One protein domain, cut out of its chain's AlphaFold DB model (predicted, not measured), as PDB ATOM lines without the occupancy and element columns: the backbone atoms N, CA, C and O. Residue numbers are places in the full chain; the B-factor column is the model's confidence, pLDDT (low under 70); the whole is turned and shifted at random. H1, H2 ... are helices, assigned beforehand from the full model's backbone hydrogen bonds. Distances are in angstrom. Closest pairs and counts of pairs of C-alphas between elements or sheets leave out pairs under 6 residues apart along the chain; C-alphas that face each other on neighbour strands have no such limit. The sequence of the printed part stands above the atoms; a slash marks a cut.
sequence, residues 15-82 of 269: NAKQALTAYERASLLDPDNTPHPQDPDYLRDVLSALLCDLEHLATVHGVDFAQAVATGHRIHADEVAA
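What this domain is: This is residues 15 to 82 of the 269 residues of an uncharacterized protein of Actinomadura namibiensis (UniProt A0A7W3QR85). The model is a flat, open zigzag of three helices: the long helix H2 runs through the middle, H3 makes a V with it near the end of H2, and H1 runs back beside H2 without touching it, joined to it by a long loop. The far part of the V, residues 70 to 82, sticks out, and so do residues 28 to 33. The printed part has 68 residues with three named helices, in the order H1, H2, H3, and no named strand; the class is all helix. The whole is loose, with a radius of gyration of the C-alphas of 15.8 A, and spans 42 by 33 by 11 A.

How they stand to each other: H2, residues 40 to 61, touches H3, residues 65 to 81. Their closest C-alphas, those of Glu 55 and Phe 65, are 5.7 A apart. H2 touches H3 with residues 54 to 59 alone, and H3 touches H2 with residue 65 alone. They stand at a steep tilt of 53 degrees and run opposite ways. H1, residues 15 to 28, and H2 are near each other, the closest C-alphas 8.2 A apart. H1 and H3 are apart. In H1, H2 and H3 every O i to N i+4 pair is within hydrogen-bond range.

Where its parts are: H2 is 31.1 A long from first to last C-alpha and begins at C-alpha 40 (128.524, 163.893, 157.952). H3 measures 24.1 A and ends at C-alpha 81 (141.544, 146.219, 169.706). H1 measures 19.2 A and begins at C-alpha 15 (141.523, 184.541, 159.849).

The domain as a whole: The two C-alphas farthest apart, those of Leu 29 and Ala 82, are 45.3 A apart. The printed part has no cut. The link from H1 to H2 is long, with 11 residues, and that from H2 to H3 is tight, with 3. The mean pLDDT of the printed part is 76.2, and residues 15 to 38 are under 70.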
ATOM      1  N   ASN A  15     141.956 185.064 161.145       57.78
ATOM      2  CA  ASN A  15     141.523 184.541 159.849       57.78
ATOM      3  C   ASN A  15     140.774 183.207 159.980       57.78
ATOM      4  O   ASN A  15     139.745 183.049 159.335       57.78
ATOM      5  N   ALA A  16     141.224 182.286 160.840       53.12
ATOM      6  CA  ALA A  16     140.534 181.019 161.105       53.12
ATOM      7  C   ALA A  16     139.175 181.248 161.783       53.12
ATOM      8  O   ALA A  16     138.158 180.709 161.352       53.12
ATOM      9  N   LYS A  17     139.112 182.151 162.774       60.31
ATOM     10  CA  LYS A  17     137.835 182.592 163.357       60.31
ATOM     11  C   LYS A  17     136.944 183.277 162.323       60.31
ATOM     12  O   LYS A  17     135.748 183.024 162.307       60.31
ATOM     13  N   GLN A  18     137.503 184.110 161.444       61.69
ATOM     14  CA  GLN A  18     136.744 184.724 160.356       61.69
ATOM     15  C   GLN A  18     136.243 183.701 159.342       61.69
ATOM     16  O   GLN A  18     135.126 183.868 158.875       61.69
ATOM     17  N   ALA A  19     137.017 182.666 159.018       60.72
ATOM     18  CA  ALA A  19     136.611 181.596 158.116       60.72
ATOM     19  C   ALA A  19     135.488 180.754 158.734       60.72
ATOM     20  O   ALA A  19     134.472 180.540 158.077       60.72
ATOM     21  N   LEU A  20     135.611 180.387 160.016       58.09
ATOM     22  CA  LEU A  20     134.571 179.679 160.765       58.09
ATOM     23  C   LEU A  20     133.286 180.519 160.847       58.09
ATOM     24  O   LEU A  20     132.219 180.055 160.471       58.09
ATOM     25  N   THR A  21     133.395 181.799 161.218       64.56
ATOM     26  CA  THR A  21     132.251 182.723 161.289       64.56
ATOM     27  C   THR A  21     131.669 183.063 159.911       64.56
ATOM     28  O   THR A  21     130.473 183.332 159.802       64.56
ATOM     29  N   ALA A  22     132.476 183.099 158.846       61.25
ATOM     30  CA  ALA A  22     131.999 183.330 157.482       61.25
ATOM     31  C   ALA A  22     131.261 182.106 156.935       61.25
ATOM     32  O   ALA A  22     130.233 182.278 156.286       61.25
ATOM     33  N   TYR A  23     131.741 180.901 157.245       57.00
ATOM     34  CA  TYR A  23     131.067 179.650 156.910       57.00
ATOM     35  C   TYR A  23     129.768 179.507 157.711       57.00
ATOM     36  O   TYR A  23     128.709 179.357 157.116       57.00
ATOM     37  N   GLU A  24     129.803 179.722 159.032       61.06
ATOM     38  CA  GLU A  24     128.609 179.774 159.887       61.06
ATOM     39  C   GLU A  24     127.592 180.808 159.381       61.06
ATOM     40  O   GLU A  24     126.402 180.520 159.313       61.06
ATOM     41  N   ARG A  25     128.029 182.003 158.954       60.12
ATOM     42  CA  ARG A  25     127.133 183.004 158.347       60.12
ATOM     43  C   ARG A  25     126.576 182.577 156.996       60.12
ATOM     44  O   ARG A  25     125.411 182.855 156.740       60.12
ATOM     45  N   ALA A  26     127.373 181.955 156.131       55.88
ATOM     46  CA  ALA A  26     126.903 181.465 154.837       55.88
ATOM     47  C   ALA A  26     125.849 180.361 155.014       55.88
ATOM     48  O   ALA A  26     124.845 180.363 154.311       55.88
ATOM     49  N   SER A  27     126.034 179.499 156.014       52.47
ATOM     50  CA  SER A  27     125.081 178.469 156.427       52.47
ATOM     51  C   SER A  27     123.821 179.023 157.104       52.47
ATOM     52  O   SER A  27     122.759 178.432 156.976       52.47
ATOM     53  N   LEU A  28     123.913 180.146 157.829       50.56
ATOM     54  CA  LEU A  28     122.792 180.769 158.559       50.56
ATOM     55  C   LEU A  28     121.938 181.732 157.713       50.56
ATOM     56  O   LEU A  28     120.861 182.133 158.153       50.56
ATOM     57  N   LEU A  29     122.416 182.153 156.537       50.16
ATOM     58  CA  LEU A  29     121.690 183.063 155.636       50.16
ATOM     59  C   LEU A  29     120.664 182.349 154.746       50.16
ATOM     60  O   LEU A  29     119.853 183.022 154.110       50.16
ATOM     61  N   ASP A  30     120.665 181.018 154.749       48.78
ATOM     62  CA  ASP A  30     119.616 180.188 154.173       48.78
ATOM     63  C   ASP A  30     118.991 179.349 155.304       48.78
ATOM     64  O   ASP A  30     119.561 178.334 155.710       48.78
ATOM     65  N   PRO A  31     117.869 179.787 155.903       50.34
ATOM     66  CA  PRO A  31     117.250 179.091 157.032       50.34
ATOM     67  C   PRO A  31     116.735 177.685 156.677       50.34
ATOM     68  O   PRO A  31     116.444 176.915 157.591       50.34
ATOM     69  N   ASP A  32     116.667 177.340 155.386       53.81
ATOM     70  CA  ASP A  32     116.344 175.995 154.898       53.81
ATOM     71  C   ASP A  32     117.598 175.121 154.673       53.81
ATOM     72  O   ASP A  32     117.471 173.936 154.360       53.81
ATOM     73  N   ASN A  33     118.808 175.673 154.844       51.62
ATOM     74  CA  ASN A  33     120.073 175.028 154.475       51.62
ATOM     75  C   ASN A  33     121.188 175.203 155.524       51.62
ATOM     76  O   ASN A  33     122.372 175.108 155.200       51.62
ATOM     77  N   THR A  34     120.835 175.447 156.791       54.16
ATOM     78  CA  THR A  34     121.780 175.282 157.904       54.16
ATOM     79  C   THR A  34     122.192 173.811 157.977       54.16
ATOM     80  O   THR A  34     121.338 172.987 158.331       54.16
ATOM     81  N   PRO A  35     123.458 173.452 157.681       55.84
ATOM     82  CA  PRO A  35     123.922 172.084 157.816       55.84
ATOM     83  C   PRO A  35     123.723 171.671 159.266       55.84
ATOM     84  O   PRO A  35     124.141 172.367 160.199       55.84
ATOM     85  N   HIS A  36     123.000 170.577 159.468       58.16
ATOM     86  CA  HIS A  36     122.755 170.089 160.810       58.16
ATOM     87  C   HIS A  36     124.107 169.660 161.409       58.16
ATOM     88  O   HIS A  36     124.891 169.035 160.705       58.16
ATOM     89  N   PRO A  37     124.406 169.909 162.695       59.88
ATOM     90  CA  PRO A  37     125.648 169.440 163.322       59.88
ATOM     91  C   PRO A  37     125.856 167.915 163.271       59.88
ATOM     92  O   PRO A  37     126.924 167.429 163.625       59.88
ATOM     93  N   GLN A  38     124.829 167.161 162.868       63.97
ATOM     94  CA  GLN A  38     124.886 165.716 162.642       63.97
ATOM     95  C   GLN A  38     125.064 165.338 161.160       63.97
ATOM     96  O   GLN A  38     125.082 164.151 160.846       63.97
ATOM     97  N   ASP A  39     125.171 166.311 160.251       77.00
ATOM     98  CA  ASP A  39     125.460 166.079 158.838       77.00
ATOM     99  C   ASP A  39     126.928 165.622 158.685       77.00
ATOM    100  O   ASP A  39     127.850 166.357 159.067       77.00
ATOM    101  N   PRO A  40     127.176 164.410 158.152       78.06
ATOM    102  CA  PRO A  40     128.524 163.893 157.952       78.06
ATOM    103  C   PRO A  40     129.403 164.780 157.071       78.06
ATOM    104  O   PRO A  40     130.616 164.817 157.284       78.06
ATOM    105  N   ASP A  41     128.826 165.475 156.089       78.31
ATOM    106  CA  ASP A  41     129.596 166.330 155.186       78.31
ATOM    107  C   ASP A  41     130.028 167.619 155.897       78.31
ATOM    108  O   ASP A  41     131.200 167.991 155.829       78.31
ATOM    109  N   TYR A  42     129.143 168.213 156.706       76.62
ATOM    110  CA  TYR A  42     129.495 169.329 157.590       76.62
ATOM    111  C   TYR A  42     130.622 168.957 158.562       76.62
ATOM    112  O   TYR A  42     131.616 169.675 158.686       76.62
ATOM    113  N   LEU A  43     130.504 167.807 159.235       78.75
ATOM    114  CA  LEU A  43     131.537 167.339 160.162       78.75
ATOM    115  C   LEU A  43     132.866 167.073 159.448       78.75
ATOM    116  O   LEU A  43     133.925 167.373 160.000       78.75
ATOM    117  N   ARG A  44     132.829 166.545 158.219       81.75
ATOM    118  CA  ARG A  44     134.030 166.328 157.405       81.75
ATOM    119  C   ARG A  44     134.728 167.645 157.071       81.75
ATOM    120  O   ARG A  44     135.949 167.712 157.211       81.75
ATOM    121  N   ASP A  45     133.986 168.672 156.666       79.50
ATOM    122  CA  ASP A  45     134.541 169.994 156.354       79.50
ATOM    123  C   ASP A  45     135.189 170.634 157.590       79.50
ATOM    124  O   ASP A  45     136.334 171.090 157.533       79.50
ATOM    125  N   VAL A  46     134.500 170.590 158.737       80.44
ATOM    126  CA  VAL A  46     135.020 171.106 160.014       80.44
ATOM    127  C   VAL A  46     136.288 170.361 160.443       80.44
ATOM    128  O   VAL A  46     137.282 170.994 160.805       80.44
ATOM    129  N   LEU A  47     136.293 169.026 160.374       86.38
ATOM    130  CA  LEU A  47     137.477 168.220 160.690       86.38
ATOM    131  C   LEU A  47     138.637 168.512 159.735       86.38
ATOM    132  O   LEU A  47     139.781 168.581 160.174       86.38
ATOM    133  N   SER A  48     138.354 168.722 158.450       83.31
ATOM    134  CA  SER A  48     139.377 169.050 157.451       83.31
ATOM    135  C   SER A  48     140.029 170.403 157.741       83.31
ATOM    136  O   SER A  48     141.255 170.510 157.710       83.31
ATOM    137  N   ALA A  49     139.232 171.418 158.091       82.38
ATOM    138  CA  ALA A  49     139.744 172.725 158.499       82.38
ATOM    139  C   ALA A  49     140.610 172.627 159.768       82.38
ATOM    140  O   ALA A  49     141.719 173.157 159.801       82.38
ATOM    141  N   LEU A  50     140.157 171.875 160.777       85.88
ATOM    142  CA  LEU A  50     140.920 171.649 162.007       85.88
ATOM    143  C   LEU A  50     142.251 170.930 161.746       85.88
ATOM    144  O   LEU A  50     143.274 171.302 162.318       85.88
ATOM    145  N   LEU A  51     142.259 169.902 160.894       90.50
ATOM    146  CA  LEU A  51     143.485 169.189 160.526       90.50
ATOM    147  C   LEU A  51     144.479 170.115 159.814       90.50
ATOM    148  O   LEU A  51     145.669 170.051 160.112       90.50
ATOM    149  N   CYS A  52     143.997 171.007 158.944       87.12
ATOM    150  CA  CYS A  52     144.828 172.017 158.287       87.12
ATOM    151  C   CYS A  52     145.469 172.981 159.303       87.12
ATOM    152  O   CYS A  52     146.676 173.231 159.254       87.12
ATOM    153  N   ASP A  53     144.696 173.455 160.284       85.31
ATOM    154  CA  ASP A  53     145.215 174.306 161.359       85.31
ATOM    155  C   ASP A  53     146.267 173.578 162.219       85.31
ATOM    156  O   ASP A  53     147.302 174.152 162.575       85.31
ATOM    157  N   LEU A  54     146.042 172.295 162.530       88.06
ATOM    158  CA  LEU A  54     146.995 171.467 163.275       88.06
ATOM    159  C   LEU A  54     148.287 171.208 162.489       88.06
ATOM    160  O   LEU A  54     149.364 171.188 163.086       88.06
ATOM    161  N   GLU A  55     148.209 171.052 161.169       92.38
ATOM    162  CA  GLU A  55     149.381 170.908 160.302       92.38
ATOM    163  C   GLU A  55     150.223 172.192 160.274       92.38
ATOM    164  O   GLU A  55     151.454 172.151 160.403       92.38
ATOM    165  N   HIS A  56     149.574 173.356 160.188       87.62
ATOM    166  CA  HIS A  56     150.256 174.643 160.306       87.62
ATOM    167  C   HIS A  56     150.936 174.813 161.667       87.62
ATOM    168  O   HIS A  56     152.099 175.223 161.729       87.62
ATOM    169  N   LEU A  57     150.253 174.448 162.757       88.12
ATOM    170  CA  LEU A  57     150.826 174.473 164.101       88.12
ATOM    171  C   LEU A  57     152.042 173.541 164.212       88.12
ATOM    172  O   LEU A  57     153.092 173.949 164.708       88.12
ATOM    173  N   ALA A  58     151.925 172.311 163.714       92.81
ATOM    174  CA  ALA A  58     153.016 171.344 163.699       92.81
ATOM    175  C   ALA A  58     154.235 171.885 162.935       92.81
ATOM    176  O   ALA A  58     155.354 171.819 163.444       92.81
ATOM    177  N   THR A  59     154.011 172.528 161.784       94.56
ATOM    178  CA  THR A  59     155.065 173.171 160.982       94.56
ATOM    179  C   THR A  59     155.803 174.254 161.772       94.56
ATOM    180  O   THR A  59     157.034 174.275 161.790       94.56
ATOM    181  N   VAL A  60     155.073 175.132 162.472       95.00
ATOM    182  CA  VAL A  60     155.660 176.200 163.306       95.00
ATOM    183  C   VAL A  60     156.528 175.631 164.430       95.00
ATOM    184  O   VAL A  60     157.552 176.218 164.779       95.00
ATOM    185  N   HIS A  61     156.138 174.487 164.989       93.88
ATOM    186  CA  HIS A  61     156.828 173.855 166.110       93.88
ATOM    187  C   HIS A  61     157.827 172.759 165.703       93.88
ATOM    188  O   HIS A  61     158.424 172.136 166.580       93.88
ATOM    189  N   GLY A  62     158.040 172.531 164.402       95.44
ATOM    190  CA  GLY A  62     158.946 171.492 163.903       95.44
ATOM    191  C   GLY A  62     158.499 170.065 164.246       95.44
ATOM    192  O   GLY A  62     159.342 169.183 164.401       95.44
ATOM    193  N   VAL A  63     157.194 169.840 164.402       96.50
ATOM    194  CA  VAL A  63     156.590 168.521 164.629       96.50
ATOM    195  C   VAL A  63     156.227 167.901 163.280       96.50
ATOM    196  O   VAL A  63     155.620 168.558 162.437       96.50
ATOM    197  N   ASP A  64     156.560 166.626 163.078       96.75
ATOM    198  CA  ASP A  64     156.107 165.870 161.905       96.75
ATOM    199  C   ASP A  64     154.610 165.541 162.048       96.75
ATOM    200  O   ASP A  64     154.216 164.630 162.784       96.75
ATOM    201  N   PHE A  65     153.769 166.322 161.363       94.94
ATOM    202  CA  PHE A  65     152.315 166.169 161.397       94.94
ATOM    203  C   PHE A  65     151.864 164.790 160.900       94.94
ATOM    204  O   PHE A  65     151.026 164.153 161.538       94.94
ATOM    205  N   ALA A  66     152.449 164.292 159.808       96.94
ATOM    206  CA  ALA A  66     152.079 163.000 159.238       96.94
ATOM    207  C   ALA A  66     152.402 161.855 160.210       96.94
ATOM    208  O   ALA A  66     151.575 160.965 160.424       96.94
ATOM    209  N   GLN A  67     153.569 161.903 160.862       95.50
ATOM    210  CA  GLN A  67     153.935 160.938 161.898       95.50
ATOM    211  C   GLN A  67     153.019 161.033 163.130       95.50
ATOM    212  O   GLN A  67     152.655 159.999 163.704       95.50
ATOM    213  N   ALA A  68     152.630 162.243 163.542       93.50
ATOM    214  CA  ALA A  68     151.701 162.449 164.652       93.50
ATOM    215  C   ALA A  68     150.311 161.862 164.345       93.50
ATOM    216  O   ALA A  68     149.776 161.113 165.162       93.50
ATOM    217  N   VAL A  69     149.770 162.109 163.145       95.06
ATOM    218  CA  VAL A  69     148.497 161.535 162.674       95.06
ATOM    219  C   VAL A  69     148.575 160.009 162.592       95.06
ATOM    220  O   VAL A  69     147.707 159.320 163.125       95.06
ATOM    221  N   ALA A  70     149.645 159.452 162.014       92.44
ATOM    222  CA  ALA A  70     149.851 158.002 161.959       92.44
ATOM    223  C   ALA A  70     149.939 157.370 163.361       92.44
ATOM    224  O   ALA A  70     149.401 156.289 163.604       92.44
ATOM    225  N   THR A  71     150.583 158.060 164.308       91.12
ATOM    226  CA  THR A  71     150.633 157.636 165.713       91.12
ATOM    227  C   THR A  71     149.247 157.667 166.350       91.12
ATOM    228  O   THR A  71     148.880 156.700 167.014       91.12
ATOM    229  N   GLY A  72     148.460 158.720 166.110       87.25
ATOM    230  CA  GLY A  72     147.072 158.817 166.562       87.25
ATOM    231  C   GLY A  72     146.199 157.682 166.024       87.25
ATOM    232  O   GLY A  72     145.496 157.039 166.798       87.25
ATOM    233  N   HIS A  73     146.310 157.358 164.732       88.56
ATOM    234  CA  HIS A  73     145.611 156.212 164.141       88.56
ATOM    235  C   HIS A  73     145.993 154.885 164.793       88.56
ATOM    236  O   HIS A  73     145.117 154.064 165.050       88.56
ATOM    237  N   ARG A  74     147.282 154.672 165.082       87.12
ATOM    238  CA  ARG A  74     147.739 153.461 165.769       87.12
ATOM    239  C   ARG A  74     147.197 153.382 167.193       87.12
ATOM    240  O   ARG A  74     146.686 152.338 167.563       87.12
ATOM    241  N   ILE A  75     147.252 154.477 167.955       83.00
ATOM    242  CA  ILE A  75     146.670 154.538 169.305       83.00
ATOM    243  C   ILE A  75     145.175 154.215 169.243       83.00
ATOM    244  O   ILE A  75     144.709 153.377 170.002       83.00
ATOM    245  N   HIS A  76     144.442 154.811 168.302       82.19
ATOM    246  CA  HIS A  76     143.021 154.531 168.130       82.19
ATOM    247  C   HIS A  76     142.754 153.060 167.777       82.19
ATOM    248  O   HIS A  76     141.865 152.441 168.351       82.19
ATOM    249  N   ALA A  77     143.536 152.475 166.867       80.81
ATOM    250  CA  ALA A  77     143.417 151.061 166.519       80.81
ATOM    251  C   ALA A  77     143.727 150.143 167.715       80.81
ATOM    252  O   ALA A  77     143.014 149.164 167.929       80.81
ATOM    253  N   ASP A  78     144.743 150.479 168.514       77.88
ATOM    254  CA  ASP A  78     145.089 149.761 169.742       77.88
ATOM    255  C   ASP A  78     143.956 149.876 170.782       77.88
ATOM    256  O   ASP A  78     143.606 148.884 171.417       77.88
ATOM    257  N   GLU A  79     143.326 151.048 170.922       80.69
ATOM    258  CA  GLU A  79     142.152 151.255 171.786       80.69
ATOM    259  C   GLU A  79     140.939 150.443 171.326       80.69
ATOM    260  O   GLU A  79     140.254 149.852 172.159       80.69
ATOM    261  N   VAL A  80     140.689 150.377 170.015       81.00
ATOM    262  CA  VAL A  80     139.640 149.534 169.419       81.00
ATOM    263  C   VAL A  80     139.920 148.057 169.672       81.00
ATOM    264  O   VAL A  80     139.022 147.330 170.087       81.00
ATOM    265  N   ALA A  81     141.159 147.608 169.477       77.31
ATOM    266  CA  ALA A  81     141.544 146.219 169.706       77.31
ATOM    267  C   ALA A  81     141.513 145.831 171.195       77.31
ATOM    268  O   ALA A  81     141.212 144.686 171.530       77.31
ATOM    269  N   ALA A  82     141.812 146.776 172.089       79.44
ATOM    270  CA  ALA A  82     141.742 146.598 173.537       79.44
ATOM    271  C   ALA A  82     140.335 146.831 174.111       79.44
ATOM    272  O   ALA A  82     140.141 146.699 175.325       79.44
TER     273      ALA A  82